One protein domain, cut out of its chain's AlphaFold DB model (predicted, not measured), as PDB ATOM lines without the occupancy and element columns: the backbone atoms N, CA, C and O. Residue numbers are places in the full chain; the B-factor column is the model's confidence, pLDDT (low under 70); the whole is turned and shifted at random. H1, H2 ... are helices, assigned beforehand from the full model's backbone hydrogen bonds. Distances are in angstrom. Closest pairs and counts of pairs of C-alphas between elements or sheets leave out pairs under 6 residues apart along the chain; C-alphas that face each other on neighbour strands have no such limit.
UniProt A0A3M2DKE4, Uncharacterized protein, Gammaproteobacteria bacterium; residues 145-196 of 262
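AT A GLANCE: This is residues 145 to 196 of the 262 residues of an uncharacterized protein of Gammaproteobacteria bacterium (UniProt A0A3M2DKE4). Two straight helices meet near their ends as a large open L: H1 is the longer arm, H2 the shorter, and a tight turn at residues 174 and 175 makes the corner. The space between the arms is empty, and the L is thin, with spans of 60 by 27 by 6 A. The printed part has 52 residues, with two named helices, H1 then H2, and no named strand; the class is all helix. The whole is extended, with a radius of gyration of the C-alphas of 19.5 A.

IN THESE COORDINATES: H1, the longest helix, holds residues 145 to 173 and measures 41.7 A from C-alpha 145 at (102.493, 132.709, 157.306) to C-alpha 173 at (110.764, 99.151, 180.565). H2 holds residues 176 to 196 and measures 29.1 A, ending at C-alpha 196 at (92.469, 73.575, 162.078).

HOW THE PARTS SIT: H1 and H2 meet only through their link, which is tight, with 2 residues. Residues 145 to 170, 172 to 178 and 180 to 196 stand free. In H1 and H2 every O i to N i+4 pair is within hydrogen-bond range.

THE WHOLE: The two C-alphas farthest apart, those of Ser 145 and Val 196, are 60.2 A apart. The printed part has no cut. Its mean pLDDT is 79.6, and residues 174 to 180 and 194 to 196 are under 70.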
ATOM      1  N   SER A 145     103.316 133.925 157.335       86.38
ATOM      2  CA  SER A 145     102.493 132.709 157.306       86.38
ATOM      3  C   SER A 145     103.284 131.474 156.867       86.38
ATOM      4  O   SER A 145     103.072 130.379 157.392       86.38
ATOM      5  N   GLU A 146     104.270 131.649 155.989       78.94
ATOM      6  CA  GLU A 146     105.185 130.580 155.583       78.94
ATOM      7  C   GLU A 146     106.102 130.155 156.736       78.94
ATOM      8  O   GLU A 146     106.326 128.964 156.970       78.94
ATOM      9  N   ARG A 147     106.561 131.115 157.548       79.31
ATOM     10  CA  ARG A 147     107.353 130.821 158.750       79.31
ATOM     11  C   ARG A 147     106.523 130.091 159.805       79.31
ATOM     12  O   ARG A 147     107.024 129.158 160.429       79.31
ATOM     13  N   GLU A 148     105.269 130.488 160.002       86.56
ATOM     14  CA  GLU A 148     104.360 129.810 160.930       86.56
ATOM     15  C   GLU A 148     104.075 128.370 160.490       86.56
ATOM     16  O   GLU A 148     104.146 127.457 161.313       86.56
ATOM     17  N   ARG A 149     103.839 128.138 159.193       82.62
ATOM     18  CA  ARG A 149     103.683 126.787 158.626       82.62
ATOM     19  C   ARG A 149     104.921 125.930 158.873       82.62
ATOM     20  O   ARG A 149     104.795 124.839 159.429       82.62
ATOM     21  N   ALA A 150     106.107 126.458 158.575       85.50
ATOM     22  CA  ALA A 150     107.370 125.766 158.820       85.50
ATOM     23  C   ALA A 150     107.587 125.450 160.315       85.50
ATOM     24  O   ALA A 150     108.033 124.356 160.672       85.50
ATOM     25  N   MET A 151     107.224 126.370 161.218       87.50
ATOM     26  CA  MET A 151     107.286 126.137 162.665       87.50
ATOM     27  C   MET A 151     106.309 125.049 163.113       87.50
ATOM     28  O   MET A 151     106.687 124.181 163.897       87.50
ATOM     29  N   VAL A 152     105.075 125.046 162.605       92.19
ATOM     30  CA  VAL A 152     104.078 124.010 162.914       92.19
ATOM     31  C   VAL A 152     104.537 122.638 162.422       92.19
ATOM     32  O   VAL A 152     104.378 121.649 163.137       92.19
ATOM     33  N   GLU A 153     105.123 122.550 161.231       92.06
ATOM     34  CA  GLU A 153     105.682 121.300 160.705       92.06
ATOM     35  C   GLU A 153     106.864 120.806 161.539       92.06
ATOM     36  O   GLU A 153     106.910 119.629 161.902       92.06
ATOM     37  N   THR A 154     107.754 121.713 161.941       93.69
ATOM     38  CA  THR A 154     108.883 121.400 162.827       93.69
ATOM     39  C   THR A 154     108.402 120.917 164.198       93.69
ATOM     40  O   THR A 154     108.904 119.923 164.716       93.69
ATOM     41  N   LEU A 155     107.383 121.563 164.774       93.00
ATOM     42  CA  LEU A 155     106.770 121.147 166.040       93.00
ATOM     43  C   LEU A 155     106.083 119.784 165.926       93.00
ATOM     44  O   LEU A 155     106.171 118.972 166.847       93.00
ATOM     45  N   LYS A 156     105.415 119.501 164.803       93.12
ATOM     46  CA  LYS A 156     104.836 118.177 164.523       93.12
ATOM     47  C   LYS A 156     105.920 117.107 164.399       93.12
ATOM     48  O   LYS A 156     105.727 115.996 164.887       93.12
ATOM     49  N   ALA A 157     107.045 117.421 163.761       93.81
ATOM     50  CA  ALA A 157     108.176 116.508 163.652       93.81
ATOM     51  C   ALA A 157     108.791 116.217 165.031       93.81
ATOM     52  O   ALA A 157     108.925 115.050 165.398       93.81
ATOM     53  N   SER A 158     109.050 117.249 165.840       93.25
ATOM     54  CA  SER A 158     109.642 117.082 167.173       93.25
ATOM     55  C   SER A 158     108.714 116.369 168.160       93.25
ATOM     56  O   SER A 158     109.169 115.542 168.947       93.25
ATOM     57  N   THR A 159     107.398 116.605 168.101       94.19
ATOM     58  CA  THR A 159     106.434 115.841 168.916       94.19
ATOM     59  C   THR A 159     106.340 114.384 168.487       94.19
ATOM     60  O   THR A 159     106.266 113.514 169.354       94.19
ATOM     61  N   ARG A 160     106.387 114.083 167.182       94.56
ATOM     62  CA  ARG A 160     106.453 112.695 166.694       94.56
ATOM     63  C   ARG A 160     107.712 111.990 167.190       94.56
ATOM     64  O   ARG A 160     107.614 110.860 167.655       94.56
ATOM     65  N   GLU A 161     108.857 112.661 167.143       94.19
ATOM     66  CA  GLU A 161     110.127 112.118 167.629       94.19
ATOM     67  C   GLU A 161     110.116 111.900 169.150       94.19
ATOM     68  O   GLU A 161     110.472 110.823 169.625       94.19
ATOM     69  N   ALA A 162     109.613 112.867 169.922       91.94
ATOM     70  CA  ALA A 162     109.481 112.743 171.373       91.94
ATOM     71  C   ALA A 162     108.519 111.612 171.778       91.94
ATOM     72  O   ALA A 162     108.802 110.860 172.712       91.94
ATOM     73  N   LEU A 163     107.393 111.461 171.070       92.62
ATOM     74  CA  LEU A 163     106.454 110.359 171.287       92.62
ATOM     75  C   LEU A 163     107.079 109.010 170.921       92.62
ATOM     76  O   LEU A 163     106.974 108.074 171.707       92.62
ATOM     77  N   ALA A 164     107.772 108.913 169.784       91.25
ATOM     78  CA  ALA A 164     108.480 107.698 169.385       91.25
ATOM     79  C   ALA A 164     109.565 107.310 170.402       91.25
ATOM     80  O   ALA A 164     109.671 106.141 170.767       91.25
ATOM     81  N   SER A 165     110.314 108.288 170.921       92.12
ATOM     82  CA  SER A 165     111.311 108.081 171.976       92.12
ATOM     83  C   SER A 165     110.673 107.560 173.268       92.12
ATOM     84  O   SER A 165     111.124 106.555 173.817       92.12
ATOM     85  N   ARG A 166     109.562 108.163 173.718       87.25
ATOM     86  CA  ARG A 166     108.814 107.685 174.895       87.25
ATOM     87  C   ARG A 166     108.245 106.284 174.697       87.25
ATOM     88  O   ARG A 166     108.319 105.484 175.619       87.25
ATOM     89  N   ILE A 167     107.719 105.975 173.512       83.56
ATOM     90  CA  ILE A 167     107.249 104.625 173.169       83.56
ATOM     91  C   ILE A 167     108.417 103.637 173.198       83.56
ATOM     92  O   ILE A 167     108.260 102.551 173.736       83.56
ATOM     93  N   ALA A 168     109.592 104.005 172.685       86.81
ATOM     94  CA  ALA A 168     110.773 103.144 172.706       86.81
ATOM     95  C   ALA A 168     111.299 102.888 174.129       86.81
ATOM     96  O   ALA A 168     111.707 101.769 174.430       86.81
ATOM     97  N   VAL A 169     111.281 103.895 175.010       86.69
ATOM     98  CA  VAL A 169     111.639 103.732 176.432       86.69
ATOM     99  C   VAL A 169     110.596 102.879 177.152       86.69
ATOM    100  O   VAL A 169     110.956 101.881 177.767       86.69
ATOM    101  N   ALA A 170     109.308 103.196 176.998       77.69
ATOM    102  CA  ALA A 170     108.223 102.415 177.586       77.69
ATOM    103  C   ALA A 170     108.222 100.964 177.084       77.69
ATOM    104  O   ALA A 170     107.965 100.060 177.864       77.69
ATOM    105  N   ALA A 171     108.568 100.721 175.818       75.00
ATOM    106  CA  ALA A 171     108.722  99.378 175.266       75.00
ATOM    107  C   ALA A 171     109.963  98.641 175.793       75.00
ATOM    108  O   ALA A 171     109.997  97.424 175.708       75.00
ATOM    109  N   LYS A 172     110.986  99.334 176.308       79.69
ATOM    110  CA  LYS A 172     112.129  98.697 176.987       79.69
ATOM    111  C   LYS A 172     111.838  98.392 178.458       79.69
ATOM    112  O   LYS A 172     112.356  97.408 178.972       79.69
ATOM    113  N   GLU A 173     111.067  99.249 179.128       76.81
ATOM    114  CA  GLU A 173     110.764  99.151 180.565       76.81
ATOM    115  C   GLU A 173     109.536  98.292 180.873       76.81
ATOM    116  O   GLU A 173     109.518  97.579 181.876       76.81
ATOM    117  N   ALA A 174     108.508  98.341 180.024       59.56
ATOM    118  CA  ALA A 174     107.434  97.366 180.062       59.56
ATOM    119  C   ALA A 174     108.044  96.036 179.630       59.56
ATOM    120  O   ALA A 174     108.323  95.855 178.450       59.56
ATOM    121  N   ASP A 175     108.295  95.163 180.607       56.28
ATOM    122  CA  ASP A 175     108.808  93.805 180.454       56.28
ATOM    123  C   ASP A 175     108.241  93.146 179.189       56.28
ATOM    124  O   ASP A 175     107.111  92.642 179.149       56.28
ATOM    125  N   VAL A 176     109.040  93.226 178.124       53.72
ATOM    126  CA  VAL A 176     108.712  92.769 176.774       53.72
ATOM    127  C   VAL A 176     108.337  91.298 176.820       53.72
ATOM    128  O   VAL A 176     107.513  90.875 176.022       53.72
ATOM    129  N   ASN A 177     108.836  90.538 177.797       57.88
ATOM    130  CA  ASN A 177     108.505  89.131 177.943       57.88
ATOM    131  C   ASN A 177     107.014  88.913 178.204       57.88
ATOM    132  O   ASN A 177     106.419  88.088 177.529       57.88
ATOM    133  N   GLY A 178     106.359  89.685 179.075       65.19
ATOM    134  CA  GLY A 178     104.939  89.460 179.384       65.19
ATOM    135  C   GLY A 178     104.001  89.766 178.208       65.19
ATOM    136  O   GLY A 178     103.071  89.007 177.920       65.19
ATOM    137  N   LEU A 179     104.258  90.868 177.496       58.09
ATOM    138  CA  LEU A 179     103.459  91.276 176.336       58.09
ATOM    139  C   LEU A 179     103.813  90.483 175.070       58.09
ATOM    140  O   LEU A 179     102.908  90.172 174.296       58.09
ATOM    141  N   VAL A 180     105.082  90.110 174.866       60.94
ATOM    142  CA  VAL A 180     105.497  89.219 173.770       60.94
ATOM    143  C   VAL A 180     105.007  87.805 174.010       60.94
ATOM    144  O   VAL A 180     104.548  87.190 173.060       60.94
ATOM    145  N   GLU A 181     105.001  87.299 175.240       71.56
ATOM    146  CA  GLU A 181     104.459  85.975 175.552       71.56
ATOM    147  C   GLU A 181     102.937  85.947 175.365       71.56
ATOM    148  O   GLU A 181     102.423  85.041 174.715       71.56
ATOM    149  N   GLN A 182     102.198  86.984 175.783       74.94
ATOM    150  CA  GLN A 182     100.765  87.086 175.464       74.94
ATOM    151  C   GLN A 182     100.489  87.247 173.961       74.94
ATOM    152  O   GLN A 182      99.540  86.648 173.443       74.94
ATOM    153  N   ALA A 183     101.295  88.035 173.248       73.50
ATOM    154  CA  ALA A 183     101.171  88.189 171.802       73.50
ATOM    155  C   ALA A 183     101.539  86.893 171.060       73.50
ATOM    156  O   ALA A 183     100.843  86.522 170.119       73.50
ATOM    157  N   ALA A 184     102.564  86.170 171.515       76.19
ATOM    158  CA  ALA A 184     102.994  84.882 170.981       76.19
ATOM    159  C   ALA A 184     101.953  83.792 171.251       76.19
ATOM    160  O   ALA A 184     101.638  83.032 170.343       76.19
ATOM    161  N   ILE A 185     101.343  83.764 172.441       84.00
ATOM    162  CA  ILE A 185     100.223  82.870 172.762       84.00
ATOM    163  C   ILE A 185      99.030  83.164 171.842       84.00
ATOM    164  O   ILE A 185      98.465  82.240 171.260       84.00
ATOM    165  N   ARG A 186      98.668  84.439 171.638       80.38
ATOM    166  CA  ARG A 186      97.597  84.812 170.693       80.38
ATOM    167  C   ARG A 186      97.922  84.408 169.260       80.38
ATOM    168  O   ARG A 186      97.059  83.855 168.592       80.38
ATOM    169  N   MET A 187      99.148  84.645 168.806       72.19
ATOM    170  CA  MET A 187      99.584  84.292 167.455       72.19
ATOM    171  C   MET A 187      99.645  82.767 167.266       72.19
ATOM    172  O   MET A 187      99.244  82.268 166.220       72.19
ATOM    173  N   ALA A 188     100.043  82.013 168.295       78.94
ATOM    174  CA  ALA A 188      99.998  80.553 168.299       78.94
ATOM    175  C   ALA A 188      98.556  80.032 168.200       78.94
ATOM    176  O   ALA A 188      98.292  79.135 167.403       78.94
ATOM    177  N   PHE A 189      97.606  80.624 168.933       80.44
ATOM    178  CA  PHE A 189      96.190  80.273 168.805       80.44
ATOM    179  C   PHE A 189      95.607  80.628 167.435       80.44
ATOM    180  O   PHE A 189      94.793  79.866 166.923       80.44
ATOM    181  N   ASP A 190      96.034  81.729 166.821       77.88
ATOM    182  CA  ASP A 190      95.558  82.142 165.497       77.88
ATOM    183  C   ASP A 190      96.129  81.246 164.380       77.88
ATOM    184  O   ASP A 190      95.421  80.841 163.455       77.88
ATOM    185  N   ILE A 191      97.394  80.826 164.504       71.50
ATOM    186  CA  ILE A 191      98.013  79.833 163.613       71.50
ATOM    187  C   ILE A 191      97.333  78.470 163.787       71.50
ATOM    188  O   ILE A 191      96.948  77.847 162.801       71.50
ATOM    189  N   VAL A 192      97.108  78.003 165.016       74.81
ATOM    190  CA  VAL A 192      96.394  76.738 165.261       74.81
ATOM    191  C   VAL A 192      94.949  76.824 164.765       74.81
ATOM    192  O   VAL A 192      94.479  75.911 164.091       74.81
ATOM    193  N   GLY A 193      94.260  77.937 165.013       72.38
ATOM    194  CA  GLY A 193      92.898  78.185 164.552       72.38
ATOM    195  C   GLY A 193      92.791  78.183 163.031       72.38
ATOM    196  O   GLY A 193      91.921  77.508 162.483       72.38
ATOM    197  N   SER A 194      93.703  78.858 162.331       65.94
ATOM    198  CA  SER A 194      93.743  78.862 160.863       65.94
ATOM    199  C   SER A 194      94.123  77.495 160.287       65.94
ATOM    200  O   SER A 194      93.495  77.044 159.330       65.94
ATOM    201  N   THR A 195      95.052  76.765 160.910       64.25
ATOM    202  CA  THR A 195      95.461  75.423 160.456       64.25
ATOM    203  C   THR A 195      94.348  74.383 160.664       64.25
ATOM    204  O   THR A 195      94.089  73.566 159.781       64.25
ATOM    205  N   VAL A 196      93.622  74.448 161.786       65.50
ATOM    206  CA  VAL A 196      92.469  73.575 162.078       65.50
ATOM    207  C   VAL A 196      91.254  73.943 161.215       65.50
ATOM    208  O   VAL A 196      90.542  73.062 160.733       65.50
TER     209      VAL A 196